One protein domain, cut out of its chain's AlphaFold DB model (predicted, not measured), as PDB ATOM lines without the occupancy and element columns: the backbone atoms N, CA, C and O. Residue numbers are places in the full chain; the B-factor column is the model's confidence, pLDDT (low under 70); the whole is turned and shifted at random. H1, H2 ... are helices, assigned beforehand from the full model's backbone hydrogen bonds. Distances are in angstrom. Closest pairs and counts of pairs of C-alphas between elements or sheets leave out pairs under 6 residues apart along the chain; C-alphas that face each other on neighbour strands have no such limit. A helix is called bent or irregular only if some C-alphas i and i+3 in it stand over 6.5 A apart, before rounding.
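Overview. This is residues 163 to 219 of the 225 residues of the protein "zf-RVT domain-containing protein" of Arabis nemorensis (UniProt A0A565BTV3). Two small helical ends are joined by a long loop in a flat, open chain: H1 and the longest helix, H2, make one end, H3 and the short H4 make the other, and the unnamed stretch of residues 183 to 205 runs between them. This stretch first swings away from H2, then crosses to the other end and folds back around residue 199 before it enters H3. Residues 170 to 175 stick out at the H1 and H2 end. The printed part has 57 residues with four named helices, in the order H1, H2, H3, H4, and no named strand; it is all helix by class, though under half of the residues, 24 of 57, are in named elements. The whole is loose, with a radius of gyration of the C-alphas of 14.2 A and spans of 43 by 24 by 11 A.

Along the chain. H1, residues 164 to 167, begins at C-alpha 164 at (23.889, 16.368, 17.496) and is 5.4 A long from first to last C-alpha. H2, residues 174 to 182, measures 12.3 A and ends at C-alpha 182 at (12.677, 12.296, 24.643). H3, residues 206 to 212, measures 9.4 A; it is neither bent nor irregular, but only just: C-alphas 209 and 212 are 6.4 A apart. H4, residues 214 to 217, measures 5.2 A and ends at C-alpha 217 at (-6.648, 23.839, 30.683).

Arrangement. H1 and H2 are close but not clearly touching, with 2 pairs of C-alphas within 8 A; their closest C-alphas, those of Val 167 and Ala 177, are 5.3 A apart. H3 and H4 touch only at the corner by their link, and only just, with 3 pairs of C-alphas within 8 A; the closest are those of Phe 210 and Glu 216, 6.8 A apart. H2 and H3 are apart, as are H1 and H3, H1 and H4, and H2 and H4. In H2 and H3 every O i to N i+4 pair is within hydrogen-bond range. H1 and H4 are too short for such a pair; the one O i to N i+3 pair is within range in H1 and out of range in H4.

Size, cuts and confidence. The two C-alphas farthest apart, those of Lys 170 and Ala 218, are 43.9 A apart. The printed part has no cut. The link from H2 to H3, 23 residues, is long; that from H1 to H2 is short, and that from H3 to H4 is tight. Residues 170 to 175, of which 174 and 175 belong to H2, stand free. The mean pLDDT of the printed part is 71.1, and it is under 70 in residues 184 to 194, 204 to 206, 209 to 210 and 215 to 219.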
ATOM      1  N   TRP A 163      21.946  19.913  16.075       79.38
ATOM      2  CA  TRP A 163      21.892  19.700  17.525       79.38
ATOM      3  C   TRP A 163      22.676  18.465  18.007       79.38
ATOM      4  O   TRP A 163      22.882  18.311  19.210       79.38
ATOM      5  N   PHE A 164      23.162  17.588  17.114       81.50
ATOM      6  CA  PHE A 164      23.889  16.368  17.496       81.50
ATOM      7  C   PHE A 164      25.087  16.679  18.397       81.50
ATOM      8  O   PHE A 164      25.301  16.010  19.408       81.50
ATOM      9  N   SER A 165      25.855  17.715  18.049       82.12
ATOM     10  CA  SER A 165      27.027  18.144  18.817       82.12
ATOM     11  C   SER A 165      26.661  18.702  20.197       82.12
ATOM     12  O   SER A 165      27.417  18.510  21.147       82.12
ATOM     13  N   LEU A 166      25.478  19.311  20.335       80.81
ATOM     14  CA  LEU A 166      24.951  19.819  21.601       80.81
ATOM     15  C   LEU A 166      24.659  18.661  22.570       80.81
ATOM     16  O   LEU A 166      25.071  18.678  23.729       80.81
ATOM     17  N   VAL A 167      24.001  17.611  22.075       82.00
ATOM     18  CA  VAL A 167      23.504  16.492  22.894       82.00
ATOM     19  C   VAL A 167      24.570  15.416  23.126       82.00
ATOM     20  O   VAL A 167      24.676  14.845  24.215       82.00
ATOM     21  N   TRP A 168      25.391  15.130  22.117       83.56
ATOM     22  CA  TRP A 168      26.290  13.978  22.092       83.56
ATOM     23  C   TRP A 168      27.785  14.359  22.115       83.56
ATOM     24  O   TRP A 168      28.601  13.744  21.429       83.56
ATOM     25  N   HIS A 169      28.167  15.338  22.946       85.00
ATOM     26  CA  HIS A 169      29.561  15.747  23.189       85.00
ATOM     27  C   HIS A 169      30.270  14.901  24.273       85.00
ATOM     28  O   HIS A 169      29.650  14.108  24.982       85.00
ATOM     29  N   LYS A 170      31.595  15.063  24.432       86.38
ATOM     30  CA  LYS A 170      32.414  14.256  25.368       86.38
ATOM     31  C   LYS A 170      32.026  14.413  26.845       86.38
ATOM     32  O   LYS A 170      32.094  13.438  27.581       86.38
ATOM     33  N   ALA A 171      31.622  15.613  27.260       87.56
ATOM     34  CA  ALA A 171      31.218  15.922  28.636       87.56
ATOM     35  C   ALA A 171      29.722  15.661  28.912       87.56
ATOM     36  O   ALA A 171      29.201  16.078  29.945       87.56
ATOM     37  N   ARG A 172      29.018  14.968  28.003       84.75
ATOM     38  CA  ARG A 172      27.584  14.702  28.153       84.75
ATOM     39  C   ARG A 172      27.297  13.896  29.418       84.75
ATOM     40  O   ARG A 172      27.964  12.902  29.705       84.75
ATOM     41  N   ILE A 173      26.204  14.242  30.093       87.69
ATOM     42  CA  ILE A 173      25.592  13.378  31.103       87.69
ATOM     43  C   ILE A 173      24.543  12.518  30.382       87.69
ATOM     44  O   ILE A 173      23.541  13.075  29.923       87.69
ATOM     45  N   PRO A 174      24.716  11.182  30.276       83.94
ATOM     46  CA  PRO A 174      23.841  10.326  29.468       83.94
ATOM     47  C   PRO A 174      22.350  10.476  29.786       83.94
ATOM     48  O   PRO A 174      21.533  10.508  28.872       83.94
ATOM     49  N   LYS A 175      22.004  10.646  31.071       83.69
ATOM     50  CA  LYS A 175      20.623  10.875  31.520       83.69
ATOM     51  C   LYS A 175      20.013  12.138  30.898       83.69
ATOM     52  O   LYS A 175      18.905  12.078  30.384       83.69
ATOM     53  N   HIS A 176      20.735  13.258  30.908       83.69
ATOM     54  CA  HIS A 176      20.239  14.532  30.373       83.69
ATOM     55  C   HIS A 176      20.148  14.514  28.849       83.69
ATOM     56  O   HIS A 176      19.164  14.989  28.297       83.69
ATOM     57  N   ALA A 177      21.130  13.910  28.174       82.69
ATOM     58  CA  ALA A 177      21.085  13.737  26.725       82.69
ATOM     59  C   ALA A 177      19.865  12.904  26.290       82.69
ATOM     60  O   ALA A 177      19.194  13.250  25.325       82.69
ATOM     61  N   PHE A 178      19.543  11.844  27.037       79.00
ATOM     62  CA  PHE A 178      18.366  11.016  26.773       79.00
ATOM     63  C   PHE A 178      17.054  11.776  27.014       79.00
ATOM     64  O   PHE A 178      16.168  11.733  26.168       79.00
ATOM     65  N   ILE A 179      16.951  12.526  28.119       80.94
ATOM     66  CA  ILE A 179      15.778  13.371  28.418       80.94
ATOM     67  C   ILE A 179      15.586  14.454  27.348       80.94
ATOM     68  O   ILE A 179      14.464  14.687  26.913       80.94
ATOM     69  N   PHE A 180      16.665  15.096  26.891       77.94
ATOM     70  CA  PHE A 180      16.595  16.112  25.840       77.94
ATOM     71  C   PHE A 180      15.999  15.555  24.542       77.94
ATOM     72  O   PHE A 180      15.168  16.209  23.923       77.94
ATOM     73  N   VAL A 181      16.399  14.339  24.156       75.31
ATOM     74  CA  VAL A 181      15.867  13.659  22.967       75.31
ATOM     75  C   VAL A 181      14.409  13.236  23.164       75.31
ATOM     76  O   VAL A 181      13.604  13.412  22.257       75.31
ATOM     77  N   LEU A 182      14.051  12.717  24.343       71.94
ATOM     78  CA  LEU A 182      12.677  12.296  24.643       71.94
ATOM     79  C   LEU A 182      11.680  13.457  24.692       71.94
ATOM     80  O   LEU A 182      10.528  13.273  24.322       71.94
ATOM     81  N   ASN A 183      12.112  14.644  25.117       70.06
ATOM     82  CA  ASN A 183      11.249  15.821  25.223       70.06
ATOM     83  C   ASN A 183      10.939  16.489  23.867       70.06
ATOM     84  O   ASN A 183      10.475  17.625  23.853       70.06
ATOM     85  N   GLY A 184      11.248  15.850  22.733       61.78
ATOM     86  CA  GLY A 184      10.936  16.378  21.398       61.78
ATOM     87  C   GLY A 184      11.801  17.563  20.947       61.78
ATOM     88  O   GLY A 184      11.695  17.995  19.805       61.78
ATOM     89  N   ASN A 185      12.732  18.043  21.781       62.19
ATOM     90  CA  ASN A 185      13.679  19.115  21.421       62.19
ATOM     91  C   ASN A 185      14.652  18.709  20.294       62.19
ATOM     92  O   ASN A 185      15.409  19.527  19.772       62.19
ATOM     93  N   ALA A 186      14.652  17.426  19.953       59.16
ATOM     94  CA  ALA A 186      15.332  16.829  18.830       59.16
ATOM     95  C   ALA A 186      14.291  15.986  18.077       59.16
ATOM     96  O   ALA A 186      13.905  14.937  18.600       59.16
ATOM     97  N   PRO A 187      13.827  16.396  16.881       57.09
ATOM     98  CA  PRO A 187      12.913  15.569  16.112       57.09
ATOM     99  C   PRO A 187      13.617  14.249  15.809       57.09
ATOM    100  O   PRO A 187      14.688  14.217  15.195       57.09
ATOM    101  N   LEU A 188      13.031  13.148  16.273       55.66
ATOM    102  CA  LEU A 188      13.493  11.788  16.017       55.66
ATOM    103  C   LEU A 188      13.173  11.381  14.570       55.66
ATOM    104  O   LEU A 188      12.584  10.338  14.351       55.66
ATOM    105  N   GLY A 189      13.496  12.216  13.578       50.22
ATOM    106  CA  GLY A 189      13.329  11.910  12.151       50.22
ATOM    107  C   GLY A 189      11.917  11.509  11.701       50.22
ATOM    108  O   GLY A 189      11.760  11.075  10.566       50.22
ATOM    109  N   CYS A 190      10.906  11.625  12.560       46.75
ATOM    110  CA  CYS A 190       9.524  11.381  12.203       46.75
ATOM    111  C   CYS A 190       8.930  12.700  11.720       46.75
ATOM    112  O   CYS A 190       8.833  13.659  12.484       46.75
ATOM    113  N   ASP A 191       8.552  12.716  10.447       46.62
ATOM    114  CA  ASP A 191       7.661  13.705   9.850       46.62
ATOM    115  C   ASP A 191       6.250  13.427  10.398       46.62
ATOM    116  O   ASP A 191       5.401  12.825   9.745       46.62
ATOM    117  N   VAL A 192       6.062  13.675  11.696       54.56
ATOM    118  CA  VAL A 192       4.744  13.591  12.327       54.56
ATOM    119  C   VAL A 192       4.067  14.914  12.032       54.56
ATOM    120  O   VAL A 192       4.692  15.961  12.223       54.56
ATOM    121  N   GLU A 193       2.819  14.858  11.555       52.53
ATOM    122  CA  GLU A 193       1.929  16.017  11.515       52.53
ATOM    123  C   GLU A 193       2.097  16.769  12.822       52.53
ATOM    124  O   GLU A 193       1.830  16.239  13.898       52.53
ATOM    125  N   GLN A 194       2.641  17.978  12.724       65.50
ATOM    126  CA  GLN A 194       3.072  18.692  13.908       65.50
ATOM    127  C   GLN A 194       1.891  19.200  14.719       65.50
ATOM    128  O   GLN A 194       2.164  19.894  15.668       65.50
ATOM    129  N   VAL A 195       0.636  18.883  14.391       72.06
ATOM    130  CA  VAL A 195      -0.574  19.413  15.030       72.06
ATOM    131  C   VAL A 195      -0.908  18.626  16.301       72.06
ATOM    132  O   VAL A 195      -0.835  17.403  16.326       72.06
ATOM    133  N   CYS A 196      -1.293  19.332  17.363       73.25
ATOM    134  CA  CYS A 196      -1.664  18.778  18.660       73.25
ATOM    135  C   CYS A 196      -2.761  17.718  18.525       73.25
ATOM    136  O   CYS A 196      -3.881  18.023  18.123       73.25
ATOM    137  N   ILE A 197      -2.469  16.485  18.941       71.44
ATOM    138  CA  ILE A 197      -3.400  15.347  18.851       71.44
ATOM    139  C   ILE A 197      -4.665  15.551  19.707       71.44
ATOM    140  O   ILE A 197      -5.698  14.938  19.444       71.44
ATOM    141  N   LEU A 198      -4.602  16.400  20.739       72.38
ATOM    142  CA  LEU A 198      -5.732  16.651  21.634       72.38
ATOM    143  C   LEU A 198      -6.767  17.578  20.987       72.38
ATOM    144  O   LEU A 198      -7.929  17.200  20.863       72.38
ATOM    145  N   CYS A 199      -6.362  18.786  20.591       77.69
ATOM    146  CA  CYS A 199      -7.282  19.813  20.085       77.69
ATOM    147  C   CYS A 199      -7.280  19.959  18.556       77.69
ATOM    148  O   CYS A 199      -8.238  20.488  18.008       77.69
ATOM    149  N   GLY A 200      -6.234  19.502  17.862       75.62
ATOM    150  CA  GLY A 200      -6.117  19.606  16.408       75.62
ATOM    151  C   GLY A 200      -5.900  21.025  15.864       75.62
ATOM    152  O   GLY A 200      -6.053  21.213  14.661       75.62
ATOM    153  N   GLU A 201      -5.583  22.017  16.706       75.12
ATOM    154  CA  GLU A 201      -5.563  23.431  16.289       75.12
ATOM    155  C   GLU A 201      -4.165  23.996  16.010       75.12
ATOM    156  O   GLU A 201      -3.941  24.559  14.940       75.12
ATOM    157  N   GLU A 202      -3.215  23.850  16.939       73.44
ATOM    158  CA  GLU A 202      -1.839  24.331  16.749       73.44
ATOM    159  C   GLU A 202      -0.811  23.211  16.780       73.44
ATOM    160  O   GLU A 202      -1.116  22.067  17.118       73.44
ATOM    161  N   ASN A 203       0.439  23.556  16.459       73.06
ATOM    162  CA  ASN A 203       1.521  22.604  16.534       73.06
ATOM    163  C   ASN A 203       1.752  22.090  17.971       73.06
ATOM    164  O   ASN A 203       1.913  22.869  18.912       73.06
ATOM    165  N   GLU A 204       1.850  20.770  18.117       68.56
ATOM    166  CA  GLU A 204       2.264  20.008  19.285       68.56
ATOM    167  C   GLU A 204       3.680  20.410  19.714       68.56
ATOM    168  O   GLU A 204       4.696  19.786  19.404       68.56
ATOM    169  N   THR A 205       3.751  21.508  20.452       69.56
ATOM    170  CA  THR A 205       4.933  21.895  21.207       69.56
ATOM    171  C   THR A 205       4.700  21.571  22.674       69.56
ATOM    172  O   THR A 205       3.570  21.562  23.154       69.56
ATOM    173  N   ARG A 206       5.780  21.334  23.427       68.00
ATOM    174  CA  ARG A 206       5.690  21.087  24.873       68.00
ATOM    175  C   ARG A 206       4.894  22.186  25.584       68.00
ATOM    176  O   ARG A 206       4.080  21.889  26.442       68.00
ATOM    177  N   ASN A 207       5.155  23.450  25.257       70.44
ATOM    178  CA  ASN A 207       4.453  24.547  25.918       70.44
ATOM    179  C   ASN A 207       2.966  24.540  25.552       70.44
ATOM    180  O   ASN A 207       2.137  24.639  26.448       70.44
ATOM    181  N   TYR A 208       2.652  24.292  24.276       72.00
ATOM    182  CA  TYR A 208       1.272  24.191  23.837       72.00
ATOM    183  C   TYR A 208       0.528  23.049  24.534       72.00
ATOM    184  O   TYR A 208      -0.514  23.293  25.116       72.00
ATOM    185  N   LEU A 209       1.088  21.836  24.589       68.81
ATOM    186  CA  LEU A 209       0.488  20.703  25.309       68.81
ATOM    187  C   LEU A 209       0.158  21.038  26.770       68.81
ATOM    188  O   LEU A 209      -0.984  20.858  27.167       68.81
ATOM    189  N   PHE A 210       1.132  21.558  27.527       66.50
ATOM    190  CA  PHE A 210       1.025  21.702  28.986       66.50
ATOM    191  C   PHE A 210       0.410  23.017  29.480       66.50
ATOM    192  O   PHE A 210       0.031  23.096  30.648       66.50
ATOM    193  N   PHE A 211       0.396  24.073  28.662       74.56
ATOM    194  CA  PHE A 211       0.006  25.413  29.118       74.56
ATOM    195  C   PHE A 211      -1.012  26.107  28.221       74.56
ATOM    196  O   PHE A 211      -1.809  26.884  28.740       74.56
ATOM    197  N   ASP A 212      -1.017  25.836  26.914       72.56
ATOM    198  CA  ASP A 212      -1.847  26.594  25.966       72.56
ATOM    199  C   ASP A 212      -2.972  25.746  25.336       72.56
ATOM    200  O   ASP A 212      -3.916  26.288  24.763       72.56
ATOM    201  N   CYS A 213      -2.930  24.418  25.486       76.06
ATOM    202  CA  CYS A 213      -3.934  23.495  24.974       76.06
ATOM    203  C   CYS A 213      -5.233  23.664  25.763       76.06
ATOM    204  O   CYS A 213      -5.317  23.407  26.969       76.06
ATOM    205  N   SER A 214      -6.283  24.049  25.045       71.88
ATOM    206  CA  SER A 214      -7.627  24.277  25.571       71.88
ATOM    207  C   SER A 214      -8.228  23.049  26.268       71.88
ATOM    208  O   SER A 214      -9.027  23.209  27.188       71.88
ATOM    209  N   ILE A 215      -7.815  21.831  25.896       68.19
ATOM    210  CA  ILE A 215      -8.307  20.584  26.502       68.19
ATOM    211  C   ILE A 215      -7.614  20.262  27.836       68.19
ATOM    212  O   ILE A 215      -8.281  19.776  28.747       68.19
ATOM    213  N   GLU A 216      -6.318  20.558  28.001       59.12
ATOM    214  CA  GLU A 216      -5.645  20.380  29.302       59.12
ATOM    215  C   GLU A 216      -6.065  21.470  30.301       59.12
ATOM    216  O   GLU A 216      -6.366  21.166  31.456       59.12
ATOM    217  N   ASN A 217      -6.197  22.720  29.846       55.91
ATOM    218  CA  ASN A 217      -6.648  23.839  30.683       55.91
ATOM    219  C   ASN A 217      -8.119  23.739  31.116       55.91
ATOM    220  O   ASN A 217      -8.511  24.323  32.126       55.91
ATOM    221  N   ALA A 218      -8.943  22.985  30.386       54.59
ATOM    222  CA  ALA A 218     -10.313  22.688  30.796       54.59
ATOM    223  C   ALA A 218     -10.387  21.677  31.959       54.59
ATOM    224  O   ALA A 218     -11.418  21.592  32.628       54.59
ATOM    225  N   GLY A 219      -9.312  20.926  32.234       50.91
ATOM    226  CA  GLY A 219      -9.251  19.947  33.325       50.91
ATOM    227  C   GLY A 219      -8.899  20.525  34.701       50.91
ATOM    228  O   GLY A 219      -9.058  19.832  35.705       50.91
TER     229      GLY A 219